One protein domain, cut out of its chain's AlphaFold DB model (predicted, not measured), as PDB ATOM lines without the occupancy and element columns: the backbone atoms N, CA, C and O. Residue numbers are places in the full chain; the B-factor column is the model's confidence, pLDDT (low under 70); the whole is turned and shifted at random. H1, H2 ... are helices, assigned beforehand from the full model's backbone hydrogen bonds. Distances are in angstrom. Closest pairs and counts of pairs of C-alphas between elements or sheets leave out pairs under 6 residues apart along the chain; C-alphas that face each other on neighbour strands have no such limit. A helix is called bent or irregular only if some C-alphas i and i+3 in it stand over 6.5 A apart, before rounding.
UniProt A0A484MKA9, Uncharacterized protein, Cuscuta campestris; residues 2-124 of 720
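Overview. This is residues 2 to 124 of the 720 residues of an uncharacterized protein of Cuscuta campestris (UniProt A0A484MKA9). The longest helix, H7, reaches out as an arm from a body of shorter helices, and residues 113 to 124 fold back from its far end toward that body. The body holds two touching pairs, the helical hairpin of H3 and H4 and the crossed helices H2 and H5, with H6 along one side of the body, near H4 and H5, and the small H1 close to H5. The printed part has 123 residues with seven named helices, H1 to H7 in order along the chain, and no named strand; its class is all helix. It is compact, with a radius of gyration of the C-alphas of 15.8 A, and spans 55 by 27 by 24 A, the arm making much of the length.

Along the chain. Find C-alpha 92 at (-29.396, 54.556, -55.925); from there H7, residues 92 to 112, runs 30.1 A to C-alpha 112 at (-5.988, 35.881, -52.817). H6 is residues 84 to 89, 8.6 A long, and H5 is residues 75 to 80, 8.7 A. Look next for H4, residues 50 to 64, which begins at C-alpha 50 at (-47.780, 53.423, -45.721) and is 19.9 A long; it is neither bent nor irregular, but only just, as C-alphas 61 and 64 are 6.4 A apart. H3 is residues 29 to 37, 12.4 A, H2 residues 15 to 20, 8.9 A, and H1 residues 5 to 8, 4.8 A.

Arrangement. H7 touches no helix; it is close to H1 but not clearly touching, with the C-alphas of Arg 5 and Asp 95 closest at 7.6 A, and it is apart from H4 and H5, among others. In the body, H3 and H4 touch as a helical hairpin, opposite ways at a steep tilt of 42 degrees, their closest C-alphas those of Ile 32 and Tyr 58 at 6.2 A. H2 and H5 touch at a steep tilt of 62 degrees, opposite ways, with the C-alphas of Ala 17 and Ile 78 closest at 6.0 A. H4 and H5 are close but not clearly touching, their closest C-alphas those of Val 57 and Ile 78 at 6.5 A. H6 is near H4, and it is close to H5 but not clearly touching, about perpendicular at 81 degrees, with the C-alphas of Leu 80 and Phe 87 at 5.2 A. Residues 27 to 28 pair antiparallel with residues 72 to 73. Every O i to N i+4 pair is within hydrogen-bond range in H2, H3, H5 and H6, while H4 has 10 of 11 and H7 16 of 17; H1 is too short for such a pair.

Size, cuts and confidence. The two C-alphas farthest apart are those of Pro 44 and Glu 112, 54.8 A. The printed part has no cut. The link from H3 to H4 is long, with 12 residues, while those from H5 to H6 and from H6 to H7 are tight. The mean pLDDT of the printed part is 78.3; look for values under 70 at residues 2 to 12, 23 to 25, 66 to 67, 69 and 116 to 122.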
ATOM      1  N   GLY A   2     -15.541  54.062 -48.625       34.25
ATOM      2  CA  GLY A   2     -16.858  53.961 -47.998       34.25
ATOM      3  C   GLY A   2     -17.867  54.652 -48.911       34.25
ATOM      4  O   GLY A   2     -17.614  55.782 -49.320       34.25
ATOM      5  N   GLY A   3     -18.961  53.970 -49.266       44.16
ATOM      6  CA  GLY A   3     -20.086  54.589 -49.980       44.16
ATOM      7  C   GLY A   3     -20.862  55.568 -49.089       44.16
ATOM      8  O   GLY A   3     -20.564  55.698 -47.899       44.16
ATOM      9  N   TYR A   4     -21.905  56.204 -49.633       50.84
ATOM     10  CA  TYR A   4     -22.727  57.198 -48.920       50.84
ATOM     11  C   TYR A   4     -23.363  56.650 -47.628       50.84
ATOM     12  O   TYR A   4     -23.643  57.413 -46.702       50.84
ATOM     13  N   ARG A   5     -23.501  55.321 -47.499       51.22
ATOM     14  CA  ARG A   5     -23.817  54.652 -46.218       51.22
ATOM     15  C   ARG A   5     -22.970  55.120 -45.032       51.22
ATOM     16  O   ARG A   5     -23.484  55.095 -43.924       51.22
ATOM     17  N   GLY A   6     -21.701  55.479 -45.242       45.78
ATOM     18  CA  GLY A   6     -20.755  55.792 -44.166       45.78
ATOM     19  C   GLY A   6     -21.187  56.966 -43.282       45.78
ATOM     20  O   GLY A   6     -21.071  56.865 -42.065       45.78
ATOM     21  N   ASP A   7     -21.748  58.020 -43.885       43.81
ATOM     22  CA  ASP A   7     -22.357  59.153 -43.165       43.81
ATOM     23  C   ASP A   7     -23.791  58.839 -42.699       43.81
ATOM     24  O   ASP A   7     -24.248  59.322 -41.663       43.81
ATOM     25  N   MET A   8     -24.508  57.996 -43.447       51.31
ATOM     26  CA  MET A   8     -25.918  57.663 -43.203       51.31
ATOM     27  C   MET A   8     -26.147  56.569 -42.140       51.31
ATOM     28  O   MET A   8     -27.299  56.298 -41.799       51.31
ATOM     29  N   ASP A   9     -25.107  55.935 -41.579       50.28
ATOM     30  CA  ASP A   9     -25.230  54.820 -40.609       50.28
ATOM     31  C   ASP A   9     -25.586  55.278 -39.174       50.28
ATOM     32  O   ASP A   9     -25.261  54.642 -38.162       50.28
ATOM     33  N   ASN A  10     -26.291  56.406 -39.070       52.19
ATOM     34  CA  ASN A  10     -26.829  56.924 -37.826       52.19
ATOM     35  C   ASN A  10     -27.959  55.994 -37.339       52.19
ATOM     36  O   ASN A  10     -29.014  55.881 -37.961       52.19
ATOM     37  N   LYS A  11     -27.737  55.298 -36.216       54.22
ATOM     38  CA  LYS A  11     -28.525  54.127 -35.748       54.22
ATOM     39  C   LYS A  11     -29.956  54.444 -35.280       54.22
ATOM     40  O   LYS A  11     -30.627  53.593 -34.689       54.22
ATOM     41  N   GLN A  12     -30.414  55.667 -35.514       64.94
ATOM     42  CA  GLN A  12     -31.755  56.143 -35.222       64.94
ATOM     43  C   GLN A  12     -32.742  55.622 -36.279       64.94
ATOM     44  O   GLN A  12     -32.401  55.439 -37.448       64.94
ATOM     45  N   ARG A  13     -33.978  55.336 -35.865       72.12
ATOM     46  CA  ARG A  13     -35.016  54.816 -36.764       72.12
ATOM     47  C   ARG A  13     -35.949  55.920 -37.234       72.12
ATOM     48  O   ARG A  13     -36.373  56.748 -36.430       72.12
ATOM     49  N   GLY A  14     -36.358  55.826 -38.491       80.38
ATOM     50  CA  GLY A  14     -37.488  56.559 -39.041       80.38
ATOM     51  C   GLY A  14     -38.822  56.202 -38.371       80.38
ATOM     52  O   GLY A  14     -38.952  55.206 -37.644       80.38
ATOM     53  N   ARG A  15     -39.843  57.017 -38.639       85.94
ATOM     54  CA  ARG A  15     -41.228  56.832 -38.189       85.94
ATOM     55  C   ARG A  15     -41.832  55.571 -38.813       85.94
ATOM     56  O   ARG A  15     -42.427  54.770 -38.090       85.94
ATOM     57  N   PHE A  16     -41.624  55.347 -40.113       88.88
ATOM     58  CA  PHE A  16     -42.049  54.125 -40.802       88.88
ATOM     59  C   PHE A  16     -41.352  52.881 -40.221       88.88
ATOM     60  O   PHE A  16     -42.014  51.940 -39.773       88.88
ATOM     61  N   ALA A  17     -40.019  52.918 -40.111       87.94
ATOM     62  CA  ALA A  17     -39.208  51.823 -39.568       87.94
ATOM     63  C   ALA A  17     -39.547  51.460 -38.105       87.94
ATOM     64  O   ALA A  17     -39.398  50.308 -37.686       87.94
ATOM     65  N   SER A  18     -40.002  52.437 -37.317       87.00
ATOM     66  CA  SER A  18     -40.412  52.238 -35.921       87.00
ATOM     67  C   SER A  18     -41.806  51.620 -35.783       87.00
ATOM     68  O   SER A  18     -42.031  50.866 -34.839       87.00
ATOM     69  N   ARG A  19     -42.722  51.901 -36.722       86.00
ATOM     70  CA  ARG A  19     -44.100  51.375 -36.718       86.00
ATOM     71  C   ARG A  19     -44.187  49.941 -37.242       86.00
ATOM     72  O   ARG A  19     -44.856  49.122 -36.622       86.00
ATOM     73  N   PHE A  20     -43.494  49.622 -38.338       86.19
ATOM     74  CA  PHE A  20     -43.631  48.316 -39.005       86.19
ATOM     75  C   PHE A  20     -42.611  47.250 -38.581       86.19
ATOM     76  O   PHE A  20     -42.857  46.069 -38.805       86.19
ATOM     77  N   PHE A  21     -41.501  47.625 -37.931       87.06
ATOM     78  CA  PHE A  21     -40.466  46.671 -37.495       87.06
ATOM     79  C   PHE A  21     -40.103  46.780 -35.994       87.06
ATOM     80  O   PHE A  21     -38.912  46.868 -35.656       87.06
ATOM     81  N   PRO A  22     -41.076  46.815 -35.060       71.31
ATOM     82  CA  PRO A  22     -40.805  46.991 -33.630       71.31
ATOM     83  C   PRO A  22     -39.804  45.954 -33.077       71.31
ATOM     84  O   PRO A  22     -39.719  44.819 -33.534       71.31
ATOM     85  N   GLY A  23     -38.979  46.365 -32.107       65.81
ATOM     86  CA  GLY A  23     -38.002  45.499 -31.418       65.81
ATOM     87  C   GLY A  23     -36.657  45.246 -32.129       65.81
ATOM     88  O   GLY A  23     -35.631  45.172 -31.463       65.81
ATOM     89  N   GLY A  24     -36.599  45.216 -33.466       62.84
ATOM     90  CA  GLY A  24     -35.517  44.518 -34.201       62.84
ATOM     91  C   GLY A  24     -34.017  44.852 -33.976       62.84
ATOM     92  O   GLY A  24     -33.194  43.954 -34.130       62.84
ATOM     93  N   LYS A  25     -33.610  46.102 -33.678       65.50
ATOM     94  CA  LYS A  25     -32.224  46.661 -33.831       65.50
ATOM     95  C   LYS A  25     -31.632  46.593 -35.255       65.50
ATOM     96  O   LYS A  25     -30.960  47.528 -35.667       65.50
ATOM     97  N   SER A  26     -31.897  45.535 -36.013       77.00
ATOM     98  CA  SER A  26     -31.649  45.409 -37.453       77.00
ATOM     99  C   SER A  26     -32.771  44.589 -38.083       77.00
ATOM    100  O   SER A  26     -33.205  43.616 -37.474       77.00
ATOM    101  N   VAL A  27     -33.200  44.945 -39.292       85.25
ATOM    102  CA  VAL A  27     -34.252  44.245 -40.048       85.25
ATOM    103  C   VAL A  27     -33.603  43.274 -41.040       85.25
ATOM    104  O   VAL A  27     -32.612  43.631 -41.673       85.25
ATOM    105  N   GLN A  28     -34.114  42.049 -41.174       87.62
ATOM    106  CA  GLN A  28     -33.736  41.099 -42.229       87.62
ATOM    107  C   GLN A  28     -34.697  41.224 -43.418       87.62
ATOM    108  O   GLN A  28     -35.849  41.622 -43.259       87.62
ATOM    109  N   ARG A  29     -34.260  40.854 -44.628       86.31
ATOM    110  CA  ARG A  29     -35.116  40.969 -45.828       86.31
ATOM    111  C   ARG A  29     -36.389  40.125 -45.730       86.31
ATOM    112  O   ARG A  29     -37.440  40.605 -46.137       86.31
ATOM    113  N   LYS A  30     -36.322  38.950 -45.089       86.25
ATOM    114  CA  LYS A  30     -37.498  38.120 -44.762       86.25
ATOM    115  C   LYS A  30     -38.551  38.891 -43.951       86.25
ATOM    116  O   LYS A  30     -39.738  38.692 -44.167       86.25
ATOM    117  N   ASP A  31     -38.125  39.777 -43.045       88.62
ATOM    118  CA  ASP A  31     -39.026  40.523 -42.162       88.62
ATOM    119  C   ASP A  31     -39.792  41.568 -42.985       88.62
ATOM    120  O   ASP A  31     -40.976  41.790 -42.754       88.62
ATOM    121  N   ILE A  32     -39.142  42.147 -44.004       89.31
ATOM    122  CA  ILE A  32     -39.775  43.014 -45.008       89.31
ATOM    123  C   ILE A  32     -40.760  42.205 -45.862       89.31
ATOM    124  O   ILE A  32     -41.875  42.670 -46.088       89.31
ATOM    125  N   SER A  33     -40.405  40.989 -46.301       88.81
ATOM    126  CA  SER A  33     -41.338  40.103 -47.017       88.81
ATOM    127  C   SER A  33     -42.580  39.804 -46.167       88.81
ATOM    128  O   SER A  33     -43.703  39.910 -46.651       88.81
ATOM    129  N   THR A  34     -42.386  39.469 -44.888       89.12
ATOM    130  CA  THR A  34     -43.462  39.192 -43.931       89.12
ATOM    131  C   THR A  34     -44.306  40.436 -43.645       89.12
ATOM    132  O   THR A  34     -45.528  40.323 -43.587       89.12
ATOM    133  N   ALA A  35     -43.697  41.616 -43.507       88.88
ATOM    134  CA  ALA A  35     -44.418  42.870 -43.289       88.88
ATOM    135  C   ALA A  35     -45.237  43.295 -44.520       88.88
ATOM    136  O   ALA A  35     -46.365  43.745 -44.354       88.88
ATOM    137  N   PHE A  36     -44.714  43.096 -45.736       90.38
ATOM    138  CA  PHE A  36     -45.430  43.353 -46.989       90.38
ATOM    139  C   PHE A  36     -46.607  42.383 -47.185       90.38
ATOM    140  O   PHE A  36     -47.727  42.820 -47.418       90.38
ATOM    141  N   LEU A  37     -46.390  41.071 -47.023       88.25
ATOM    142  CA  LEU A  37     -47.442  40.056 -47.209       88.25
ATOM    143  C   LEU A  37     -48.569  40.147 -46.166       88.25
ATOM    144  O   LEU A  37     -49.708  39.804 -46.470       88.25
ATOM    145  N   ASN A  38     -48.271  40.619 -44.953       86.75
ATOM    146  CA  ASN A  38     -49.273  40.862 -43.911       86.75
ATOM    147  C   ASN A  38     -49.801  42.311 -43.895       86.75
ATOM    148  O   ASN A  38     -50.574  42.665 -43.000       86.75
ATOM    149  N   PHE A  39     -49.399  43.162 -44.848       86.56
ATOM    150  CA  PHE A  39     -49.812  44.562 -44.872       86.56
ATOM    151  C   PHE A  39     -51.306  44.691 -45.195       86.56
ATOM    152  O   PHE A  39     -51.761  44.382 -46.296       86.56
ATOM    153  N   LYS A  40     -52.076  45.206 -44.236       82.69
ATOM    154  CA  LYS A  40     -53.498  45.524 -44.402       82.69
ATOM    155  C   LYS A  40     -53.652  47.036 -44.522       82.69
ATOM    156  O   LYS A  40     -53.496  47.744 -43.531       82.69
ATOM    157  N   ARG A  41     -53.962  47.518 -45.732       78.19
ATOM    158  CA  ARG A  41     -54.071  48.955 -46.050       78.19
ATOM    159  C   ARG A  41     -55.039  49.691 -45.126       78.19
ATOM    160  O   ARG A  41     -54.740  50.790 -44.680       78.19
ATOM    161  N   ASP A  42     -56.168  49.059 -44.826       79.38
ATOM    162  CA  ASP A  42     -57.282  49.657 -44.087       79.38
ATOM    163  C   ASP A  42     -57.260  49.263 -42.588       79.38
ATOM    164  O   ASP A  42     -58.291  49.231 -41.917       79.38
ATOM    165  N   ALA A  43     -56.082  48.913 -42.050       77.25
ATOM    166  CA  ALA A  43     -55.910  48.561 -40.639       77.25
ATOM    167  C   ALA A  43     -55.949  49.793 -39.708       77.25
ATOM    168  O   ALA A  43     -55.456  50.862 -40.080       77.25
ATOM    169  N   PRO A  44     -56.446  49.657 -38.459       71.38
ATOM    170  CA  PRO A  44     -56.418  50.740 -37.478       71.38
ATOM    171  C   PRO A  44     -54.999  51.288 -37.260       71.38
ATOM    172  O   PRO A  44     -54.091  50.555 -36.872       71.38
ATOM    173  N   GLY A  45     -54.812  52.588 -37.504       73.00
ATOM    174  CA  GLY A  45     -53.517  53.261 -37.361       73.00
ATOM    175  C   GLY A  45     -52.578  53.168 -38.573       73.00
ATOM    176  O   GLY A  45     -51.433  53.616 -38.465       73.00
ATOM    177  N   ALA A  46     -53.027  52.629 -39.713       75.31
ATOM    178  CA  ALA A  46     -52.338  52.778 -40.996       75.31
ATOM    179  C   ALA A  46     -52.535  54.196 -41.577       75.31
ATOM    180  O   ALA A  46     -53.593  54.807 -41.426       75.31
ATOM    181  N   LEU A  47     -51.510  54.722 -42.249       80.75
ATOM    182  CA  LEU A  47     -51.550  55.970 -43.013       80.75
ATOM    183  C   LEU A  47     -51.722  55.654 -44.502       80.75
ATOM    184  O   LEU A  47     -51.174  54.670 -44.995       80.75
ATOM    185  N   ALA A  48     -52.386  56.538 -45.251       77.44
ATOM    186  CA  ALA A  48     -52.583  56.371 -46.696       77.44
ATOM    187  C   ALA A  48     -51.263  56.171 -47.477       77.44
ATOM    188  O   ALA A  48     -51.227  55.435 -48.461       77.44
ATOM    189  N   SER A  49     -50.162  56.775 -47.015       84.88
ATOM    190  CA  SER A  49     -48.831  56.635 -47.618       84.88
ATOM    191  C   SER A  49     -48.076  55.362 -47.211       84.88
ATOM    192  O   SER A  49     -47.103  55.013 -47.880       84.88
ATOM    193  N   ASP A  50     -48.501  54.622 -46.180       88.06
ATOM    194  CA  ASP A  50     -47.780  53.423 -45.721       88.06
ATOM    195  C   ASP A  50     -47.772  52.308 -46.771       88.06
ATOM    196  O   ASP A  50     -46.788  51.582 -46.879       88.06
ATOM    197  N   ALA A  51     -48.833  52.197 -47.579       87.62
ATOM    198  CA  ALA A  51     -48.907  51.224 -48.668       87.62
ATOM    199  C   ALA A  51     -47.827  51.478 -49.734       87.62
ATOM    200  O   ALA A  51     -47.169  50.542 -50.193       87.62
ATOM    201  N   LEU A  52     -47.597  52.752 -50.079       88.81
ATOM    202  CA  LEU A  52     -46.521  53.168 -50.979       88.81
ATOM    203  C   LEU A  52     -45.154  52.909 -50.335       88.81
ATOM    204  O   LEU A  52     -44.324  52.231 -50.932       88.81
ATOM    205  N   LYS A  53     -44.942  53.370 -49.096       91.56
ATOM    206  CA  LYS A  53     -43.679  53.202 -48.355       91.56
ATOM    207  C   LYS A  53     -43.291  51.722 -48.213       91.56
ATOM    208  O   LYS A  53     -42.160  51.352 -48.516       91.56
ATOM    209  N   MET A  54     -44.242  50.857 -47.852       90.44
ATOM    210  CA  MET A  54     -44.043  49.406 -47.762       90.44
ATOM    211  C   MET A  54     -43.729  48.779 -49.129       90.44
ATOM    212  O   MET A  54     -42.835  47.939 -49.221       90.44
ATOM    213  N   SER A  55     -44.401  49.219 -50.197       89.38
ATOM    214  CA  SER A  55     -44.129  48.751 -51.564       89.38
ATOM    215  C   SER A  55     -42.741  49.167 -52.061       89.38
ATOM    216  O   SER A  55     -42.040  48.348 -52.655       89.38
ATOM    217  N   LEU A  56     -42.308  50.400 -51.769       90.75
ATOM    218  CA  LEU A  56     -40.972  50.901 -52.102       90.75
ATOM    219  C   LEU A  56     -39.882  50.115 -51.361       90.75
ATOM    220  O   LEU A  56     -38.963  49.608 -52.004       90.75
ATOM    221  N   VAL A  57     -40.007  49.919 -50.039       90.38
ATOM    222  CA  VAL A  57     -39.046  49.109 -49.262       90.38
ATOM    223  C   VAL A  57     -39.037  47.650 -49.739       90.38
ATOM    224  O   VAL A  57     -37.963  47.053 -49.847       90.38
ATOM    225  N   TYR A  58     -40.190  47.064 -50.078       89.31
ATOM    226  CA  TYR A  58     -40.268  45.700 -50.612       89.31
ATOM    227  C   TYR A  58     -39.569  45.564 -51.976       89.31
ATOM    228  O   TYR A  58     -38.683  44.718 -52.123       89.31
ATOM    229  N   ALA A  59     -39.896  46.425 -52.946       85.75
ATOM    230  CA  ALA A  59     -39.294  46.415 -54.280       85.75
ATOM    231  C   ALA A  59     -37.778  46.677 -54.227       85.75
ATOM    232  O   ALA A  59     -36.989  45.940 -54.823       85.75
ATOM    233  N   LEU A  60     -37.348  47.671 -53.446       86.12
ATOM    234  CA  LEU A  60     -35.937  47.974 -53.222       86.12
ATOM    235  C   LEU A  60     -35.188  46.764 -52.630       86.12
ATOM    236  O   LEU A  60     -34.116  46.393 -53.115       86.12
ATOM    237  N   SER A  61     -35.766  46.114 -51.614       84.19
ATOM    238  CA  SER A  61     -35.119  45.011 -50.893       84.19
ATOM    239  C   SER A  61     -35.075  43.675 -51.631       84.19
ATOM    240  O   SER A  61     -34.150  42.907 -51.364       84.19
ATOM    241  N   HIS A  62     -36.002  43.407 -52.560       77.56
ATOM    242  CA  HIS A  62     -36.081  42.130 -53.287       77.56
ATOM    243  C   HIS A  62     -35.640  42.235 -54.756       77.56
ATOM    244  O   HIS A  62     -34.951  41.337 -55.244       77.56
ATOM    245  N   SER A  63     -35.991  43.319 -55.457       72.00
ATOM    246  CA  SER A  63     -35.722  43.486 -56.895       72.00
ATOM    247  C   SER A  63     -34.383  44.170 -57.177       72.00
ATOM    248  O   SER A  63     -33.626  43.703 -58.025       72.00
ATOM    249  N   PHE A  64     -34.060  45.254 -56.462       73.25
ATOM    250  CA  PHE A  64     -32.872  46.074 -56.754       73.25
ATOM    251  C   PHE A  64     -31.633  45.657 -55.951       73.25
ATOM    252  O   PHE A  64     -30.527  45.601 -56.491       73.25
ATOM    253  N   LEU A  65     -31.806  45.319 -54.668       75.44
ATOM    254  CA  LEU A  65     -30.696  44.980 -53.768       75.44
ATOM    255  C   LEU A  65     -30.424  43.470 -53.644       75.44
ATOM    256  O   LEU A  65     -29.463  43.073 -52.976       75.44
ATOM    257  N   GLY A  66     -31.214  42.625 -54.315       65.19
ATOM    258  CA  GLY A  66     -31.032  41.170 -54.427       65.19
ATOM    259  C   GLY A  66     -31.856  40.331 -53.437       65.19
ATOM    260  O   GLY A  66     -32.359  40.825 -52.434       65.19
ATOM    261  N   ASN A  67     -31.972  39.025 -53.687       62.78
ATOM    262  CA  ASN A  67     -32.957  38.167 -53.013       62.78
ATOM    263  C   ASN A  67     -32.326  37.182 -51.998       62.78
ATOM    264  O   ASN A  67     -32.330  35.971 -52.204       62.78
ATOM    265  N   GLN A  68     -31.728  37.700 -50.915       70.38
ATOM    266  CA  GLN A  68     -31.135  36.899 -49.825       70.38
ATOM    267  C   GLN A  68     -31.890  37.132 -48.497       70.38
ATOM    268  O   GLN A  68     -31.606  38.118 -47.815       70.38
ATOM    269  N   PRO A  69     -32.837  36.258 -48.091       68.38
ATOM    270  CA  PRO A  69     -33.809  36.573 -47.030       68.38
ATOM    271  C   PRO A  69     -33.214  36.840 -45.638       68.38
ATOM    272  O   PRO A  69     -33.766  37.621 -44.866       68.38
ATOM    273  N   ILE A  70     -32.090  36.195 -45.312       75.12
ATOM    274  CA  ILE A  70     -31.450  36.244 -43.983       75.12
ATOM    275  C   ILE A  70     -30.546  37.487 -43.832       75.12
ATOM    276  O   ILE A  70     -30.207  37.893 -42.720       75.12
ATOM    277  N   VAL A  71     -30.161  38.119 -44.947       78.25
ATOM    278  CA  VAL A  71     -29.259  39.279 -44.950       78.25
ATOM    279  C   VAL A  71     -29.953  40.490 -44.322       78.25
ATOM    280  O   VAL A  71     -31.120  40.778 -44.605       78.25
ATOM    281  N   LYS A  72     -29.218  41.211 -43.468       82.94
ATOM    282  CA  LYS A  72     -29.676  42.469 -42.872       82.94
ATOM    283  C   LYS A  72     -29.888  43.522 -43.957       82.94
ATOM    284  O   LYS A  72     -29.072  43.667 -44.866       82.94
ATOM    285  N   PHE A  73     -30.975  44.265 -43.846       84.12
ATOM    286  CA  PHE A  73     -31.260  45.407 -44.693       84.12
ATOM    287  C   PHE A  73     -30.706  46.694 -44.050       84.12
ATOM    288  O   PHE A  73     -30.857  46.848 -42.832       84.12
ATOM    289  N   PRO A  74     -30.049  47.601 -44.804       83.81
ATOM    290  CA  PRO A  74     -29.548  48.863 -44.257       83.81
ATOM    291  C   PRO A  74     -30.683  49.697 -43.655       83.81
ATOM    292  O   PRO A  74     -31.709  49.896 -44.302       83.81
ATOM    293  N   MET A  75     -30.520  50.189 -42.423       85.31
ATOM    294  CA  MET A  75     -31.590  50.943 -41.749       85.31
ATOM    295  C   MET A  75     -31.822  52.306 -42.407       85.31
ATOM    296  O   MET A  75     -32.970  52.706 -42.569       85.31
ATOM    297  N   CYS A  76     -30.757  52.966 -42.876       84.50
ATOM    298  CA  CYS A  76     -30.831  54.197 -43.664       84.50
ATOM    299  C   CYS A  76     -31.790  54.073 -44.863       84.50
ATOM    300  O   CYS A  76     -32.625  54.943 -45.067       84.50
ATOM    301  N   TYR A  77     -31.784  52.943 -45.575       87.56
ATOM    302  CA  TYR A  77     -32.706  52.683 -46.686       87.56
ATOM    303  C   TYR A  77     -34.178  52.500 -46.273       87.56
ATOM    304  O   TYR A  77     -35.066  52.726 -47.090       87.56
ATOM    305  N   ILE A  78     -34.460  52.085 -45.030       88.88
ATOM    306  CA  ILE A  78     -35.833  52.053 -44.486       88.88
ATOM    307  C   ILE A  78     -36.227  53.438 -43.958       88.88
ATOM    308  O   ILE A  78     -37.397  53.804 -44.016       88.88
ATOM    309  N   ASN A  79     -35.263  54.215 -43.460       89.06
ATOM    310  CA  ASN A  79     -35.487  55.593 -43.030       89.06
ATOM    311  C   ASN A  79     -35.813  56.504 -44.226       89.06
ATOM    312  O   ASN A  79     -36.711  57.327 -44.099       89.06
ATOM    313  N   LEU A  80     -35.162  56.312 -45.386       90.44
ATOM    314  CA  LEU A  80     -35.407  57.111 -46.594       90.44
ATOM    315  C   LEU A  80     -36.889  57.152 -46.992       90.44
ATOM    316  O   LEU A  80     -37.369  58.209 -47.351       90.44
ATOM    317  N   VAL A  81     -37.667  56.065 -46.867       91.56
ATOM    318  CA  VAL A  81     -39.101  56.136 -47.226       91.56
ATOM    319  C   VAL A  81     -39.946  56.993 -46.278       91.56
ATOM    320  O   VAL A  81     -41.141  57.134 -46.528       91.56
ATOM    321  N   ASP A  82     -39.407  57.575 -45.201       89.56
ATOM    322  CA  ASP A  82     -40.136  58.611 -44.463       89.56
ATOM    323  C   ASP A  82     -40.280  59.912 -45.270       89.56
ATOM    324  O   ASP A  82     -41.374  60.487 -45.232       89.56
ATOM    325  N   ASP A  83     -39.281  60.272 -46.082       90.06
ATOM    326  CA  ASP A  83     -39.312  61.380 -47.043       90.06
ATOM    327  C   ASP A  83     -39.265  60.838 -48.487       90.06
ATOM    328  O   ASP A  83     -38.284  60.263 -48.952       90.06
ATOM    329  N   ILE A  84     -40.376  60.973 -49.210       90.25
ATOM    330  CA  ILE A  84     -40.517  60.377 -50.546       90.25
ATOM    331  C   ILE A  84     -39.678  61.124 -51.593       90.25
ATOM    332  O   ILE A  84     -39.222  60.503 -52.554       90.25
ATOM    333  N   ASP A  85     -39.419  62.416 -51.388       88.81
ATOM    334  CA  ASP A  85     -38.634  63.223 -52.317       88.81
ATOM    335  C   ASP A  85     -37.131  63.001 -52.082       88.81
ATOM    336  O   ASP A  85     -36.375  62.884 -53.050       88.81
ATOM    337  N   GLU A  86     -36.697  62.791 -50.831       88.50
ATOM    338  CA  GLU A  86     -35.362  62.252 -50.519       88.50
ATOM    339  C   GLU A  86     -35.187  60.850 -51.134       88.50
ATOM    340  O   GLU A  86     -34.193  60.582 -51.807       88.50
ATOM    341  N   PHE A  87     -36.182  59.963 -50.999       89.31
ATOM    342  CA  PHE A  87     -36.122  58.610 -51.563       89.31
ATOM    343  C   PHE A  87     -35.999  58.605 -53.096       89.31
ATOM    344  O   PHE A  87     -35.267  57.777 -53.644       89.31
ATOM    345  N   TYR A  88     -36.696  59.500 -53.806       85.38
ATOM    346  CA  TYR A  88     -36.596  59.601 -55.267       85.38
ATOM    347  C   TYR A  88     -35.358  60.364 -55.758       85.38
ATOM    348  O   TYR A  88     -34.903  60.093 -56.871       85.38
ATOM    349  N   SER A  89     -34.796  61.281 -54.965       86.06
ATOM    350  CA  SER A  89     -33.567  62.010 -55.318       86.06
ATOM    351  C   SER A  89     -32.275  61.292 -54.901       86.06
ATOM    352  O   SER A  89     -31.205  61.614 -55.419       86.06
ATOM    353  N   PHE A  90     -32.355  60.284 -54.024       85.69
ATOM    354  CA  PHE A  90     -31.209  59.490 -53.578       85.69
ATOM    355  C   PHE A  90     -30.457  58.800 -54.747       85.69
ATOM    356  O   PHE A  90     -31.089  58.176 -55.610       85.69
ATOM    357  N   PRO A  91     -29.106  58.824 -54.776       85.44
ATOM    358  CA  PRO A  91     -28.288  58.258 -55.855       85.44
ATOM    359  C   PRO A  91     -28.175  56.722 -55.772       85.44
ATOM    360  O   PRO A  91     -27.100  56.151 -55.569       85.44
ATOM    361  N   TRP A  92     -29.300  56.024 -55.966       84.25
ATOM    362  CA  TRP A  92     -29.396  54.556 -55.925       84.25
ATOM    363  C   TRP A  92     -28.442  53.841 -56.887       84.25
ATOM    364  O   TRP A  92     -28.041  52.713 -56.611       84.25
ATOM    365  N   GLY A  93     -28.095  54.463 -58.017       81.62
ATOM    366  CA  GLY A  93     -27.111  53.918 -58.952       81.62
ATOM    367  C   GLY A  93     -25.717  53.870 -58.329       81.62
ATOM    368  O   GLY A  93     -25.131  52.794 -58.216       81.62
ATOM    369  N   ASP A  94     -25.222  55.021 -57.877       82.81
ATOM    370  CA  ASP A  94     -23.836  55.199 -57.445       82.81
ATOM    371  C   ASP A  94     -23.537  54.527 -56.101       82.81
ATOM    372  O   ASP A  94     -22.522  53.843 -55.975       82.81
ATOM    373  N   ASP A  95     -24.425  54.640 -55.104       83.75
ATOM    374  CA  ASP A  95     -24.203  54.016 -53.788       83.75
ATOM    375  C   ASP A  95     -24.259  52.478 -53.865       83.75
ATOM    376  O   ASP A  95     -23.490  51.787 -53.194       83.75
ATOM    377  N   VAL A  96     -25.116  51.918 -54.727       83.38
ATOM    378  CA  VAL A  96     -25.221  50.461 -54.927       83.38
ATOM    379  C   VAL A  96     -24.114  49.933 -55.848       83.38
ATOM    380  O   VAL A  96     -23.641  48.812 -55.648       83.38
ATOM    381  N   TRP A  97     -23.648  50.730 -56.816       84.81
ATOM    382  CA  TRP A  97     -22.457  50.418 -57.610       84.81
ATOM    383  C   TRP A  97     -21.183  50.441 -56.758       84.81
ATOM    384  O   TRP A  97     -20.408  49.486 -56.801       84.81
ATOM    385  N   SER A  98     -20.994  51.471 -55.925       83.88
ATOM    386  CA  SER A  98     -19.863  51.556 -54.992       83.88
ATOM    387  C   SER A  98     -19.849  50.368 -54.034       83.88
ATOM    388  O   SER A  98     -18.792  49.772 -53.827       83.88
ATOM    389  N   ASP A  99     -21.009  49.971 -53.497       80.25
ATOM    390  CA  ASP A  99     -21.106  48.790 -52.637       80.25
ATOM    391  C   ASP A  99     -20.683  47.514 -53.356       80.25
ATOM    392  O   ASP A  99     -19.937  46.719 -52.783       80.25
ATOM    393  N   LEU A 100     -21.124  47.325 -54.605       84.06
ATOM    394  CA  LEU A 100     -20.725  46.182 -55.420       84.06
ATOM    395  C   LEU A 100     -19.212  46.176 -55.657       84.06
ATOM    396  O   LEU A 100     -18.583  45.141 -55.448       84.06
ATOM    397  N   VAL A 101     -18.620  47.307 -56.052       86.00
ATOM    398  CA  VAL A 101     -17.176  47.424 -56.313       86.00
ATOM    399  C   VAL A 101     -16.366  47.139 -55.045       86.00
ATOM    400  O   VAL A 101     -15.459  46.306 -55.078       86.00
ATOM    401  N   ASP A 102     -16.731  47.735 -53.907       83.06
ATOM    402  CA  ASP A 102     -16.093  47.449 -52.617       83.06
ATOM    403  C   ASP A 102     -16.292  45.978 -52.191       83.06
ATOM    404  O   ASP A 102     -15.400  45.387 -51.577       83.06
ATOM    405  N   HIS A 103     -17.421  45.338 -52.526       79.06
ATOM    406  CA  HIS A 103     -17.643  43.914 -52.241       79.06
ATOM    407  C   HIS A 103     -16.806  42.999 -53.142       79.06
ATOM    408  O   HIS A 103     -16.173  42.078 -52.632       79.06
ATOM    409  N   VAL A 104     -16.751  43.268 -54.449       84.44
ATOM    410  CA  VAL A 104     -15.904  42.550 -55.415       84.44
ATOM    411  C   VAL A 104     -14.435  42.654 -55.007       84.44
ATOM    412  O   VAL A 104     -13.754  41.633 -54.945       84.44
ATOM    413  N   HIS A 105     -13.970  43.847 -54.627       84.50
ATOM    414  CA  HIS A 105     -12.613  44.070 -54.127       84.50
ATOM    415  C   HIS A 105     -12.324  43.277 -52.839       84.50
ATOM    416  O   HIS A 105     -11.321  42.568 -52.761       84.50
ATOM    417  N   ARG A 106     -13.230  43.305 -51.845       81.12
ATOM    418  CA  ARG A 106     -13.111  42.474 -50.628       81.12
ATOM    419  C   ARG A 106     -13.093  40.972 -50.937       81.12
ATOM    420  O   ARG A 106     -12.377  40.233 -50.268       81.12
ATOM    421  N   CYS A 107     -13.853  40.517 -51.933       79.94
ATOM    422  CA  CYS A 107     -13.852  39.119 -52.359       79.94
ATOM    423  C   CYS A 107     -12.561  38.731 -53.090       79.94
ATOM    424  O   CYS A 107     -12.037  37.660 -52.803       79.94
ATOM    425  N   GLY A 108     -11.999  39.602 -53.937       82.94
ATOM    426  CA  GLY A 108     -10.668  39.418 -54.530       82.94
ATOM    427  C   GLY A 108      -9.600  39.217 -53.454       82.94
ATOM    428  O   GLY A 108      -9.008  38.144 -53.374       82.94
ATOM    429  N   LEU A 109      -9.488  40.170 -52.520       82.38
ATOM    430  CA  LEU A 109      -8.584  40.086 -51.363       82.38
ATOM    431  C   LEU A 109      -8.826  38.856 -50.468       82.38
ATOM    432  O   LEU A 109      -7.924  38.428 -49.748       82.38
ATOM    433  N   SER A 110     -10.046  38.310 -50.450       77.38
ATOM    434  CA  SER A 110     -10.365  37.087 -49.707       77.38
ATOM    435  C   SER A 110      -9.896  35.838 -50.452       77.38
ATOM    436  O   SER A 110      -9.331  34.953 -49.817       77.38
ATOM    437  N   ILE A 111     -10.086  35.781 -51.772       78.00
ATOM    438  CA  ILE A 111      -9.662  34.673 -52.642       78.00
ATOM    439  C   ILE A 111      -8.129  34.611 -52.731       78.00
ATOM    440  O   ILE A 111      -7.557  33.535 -52.576       78.00
ATOM    441  N   GLU A 112      -7.457  35.758 -52.867       78.69
ATOM    442  CA  GLU A 112      -5.988  35.881 -52.817       78.69
ATOM    443  C   GLU A 112      -5.392  35.325 -51.513       78.69
ATOM    444  O   GLU A 112      -4.295  34.773 -51.509       78.69
ATOM    445  N   LYS A 113      -6.137  35.421 -50.404       82.44
ATOM    446  CA  LYS A 113      -5.760  34.890 -49.083       82.44
ATOM    447  C   LYS A 113      -6.233  33.447 -48.843       82.44
ATOM    448  O   LYS A 113      -6.242  32.997 -47.701       82.44
ATOM    449  N   GLY A 114      -6.647  32.727 -49.889       70.38
ATOM    450  CA  GLY A 114      -7.116  31.336 -49.803       70.38
ATOM    451  C   GLY A 114      -8.524  31.160 -49.220       70.38
ATOM    452  O   GLY A 114      -8.916  30.055 -48.855       70.38
ATOM    453  N   GLY A 115      -9.306  32.234 -49.109       72.12
ATOM    454  CA  GLY A 115     -10.680  32.186 -48.620       72.12
ATOM    455  C   GLY A 115     -11.636  31.570 -49.643       72.12
ATOM    456  O   GLY A 115     -11.789  32.075 -50.755       72.12
ATOM    457  N   THR A 116     -12.358  30.523 -49.241       56.97
ATOM    458  CA  THR A 116     -13.304  29.750 -50.071       56.97
ATOM    459  C   THR A 116     -14.638  30.471 -50.329       56.97
ATOM    460  O   THR A 116     -15.725  29.896 -50.227       56.97
ATOM    461  N   SER A 117     -14.589  31.759 -50.680       55.09
ATOM    462  CA  SER A 117     -15.793  32.541 -50.952       55.09
ATOM    463  C   SER A 117     -16.451  32.124 -52.277       55.09
ATOM    464  O   SER A 117     -15.862  32.224 -53.351       55.09
ATOM    465  N   ARG A 118     -17.717  31.691 -52.208       57.84
ATOM    466  CA  ARG A 118     -18.677  31.841 -53.311       57.84
ATOM    467  C   ARG A 118     -19.412  33.162 -53.078       57.84
ATOM    468  O   ARG A 118     -20.362  33.164 -52.293       57.84
ATOM    469  N   PRO A 119     -18.967  34.286 -53.663       63.56
ATOM    470  CA  PRO A 119     -19.524  35.588 -53.334       63.56
ATOM    471  C   PRO A 119     -20.969  35.716 -53.823       63.56
ATOM    472  O   PRO A 119     -21.266  35.570 -55.007       63.56
ATOM    473  N   THR A 120     -21.881  36.019 -52.901       62.06
ATOM    474  CA  THR A 120     -23.269  36.376 -53.203       62.06
ATOM    475  C   THR A 120     -23.393  37.891 -53.301       62.06
ATOM    476  O   THR A 120     -23.764  38.568 -52.343       62.06
ATOM    477  N   PHE A 121     -23.068  38.435 -54.474       69.12
ATOM    478  CA  PHE A 121     -23.175  39.869 -54.736       69.12
ATOM    479  C   PHE A 121     -24.620  40.362 -54.551       69.12
ATOM    480  O   PHE A 121     -25.551  39.891 -55.210       69.12
ATOM    481  N   GLY A 122     -24.805  41.303 -53.625       65.69
ATOM    482  CA  GLY A 122     -26.044  42.056 -53.447       65.69
ATOM    483  C   GLY A 122     -25.958  43.398 -54.167       65.69
ATOM    484  O   GLY A 122     -24.875  43.966 -54.273       65.69
ATOM    485  N   GLY A 123     -27.098  43.913 -54.627       70.31
ATOM    486  CA  GLY A 123     -27.148  45.158 -55.396       70.31
ATOM    487  C   GLY A 123     -26.713  45.013 -56.855       70.31
ATOM    488  O   GLY A 123     -25.983  44.094 -57.218       70.31
ATOM    489  N   TYR A 124     -27.197  45.928 -57.698       78.81
ATOM    490  CA  TYR A 124     -26.778  46.183 -59.087       78.81
ATOM    491  C   TYR A 124     -26.884  45.028 -60.113       78.81
ATOM    492  O   TYR A 124     -26.840  45.281 -61.315       78.81
TER     493      TYR A 124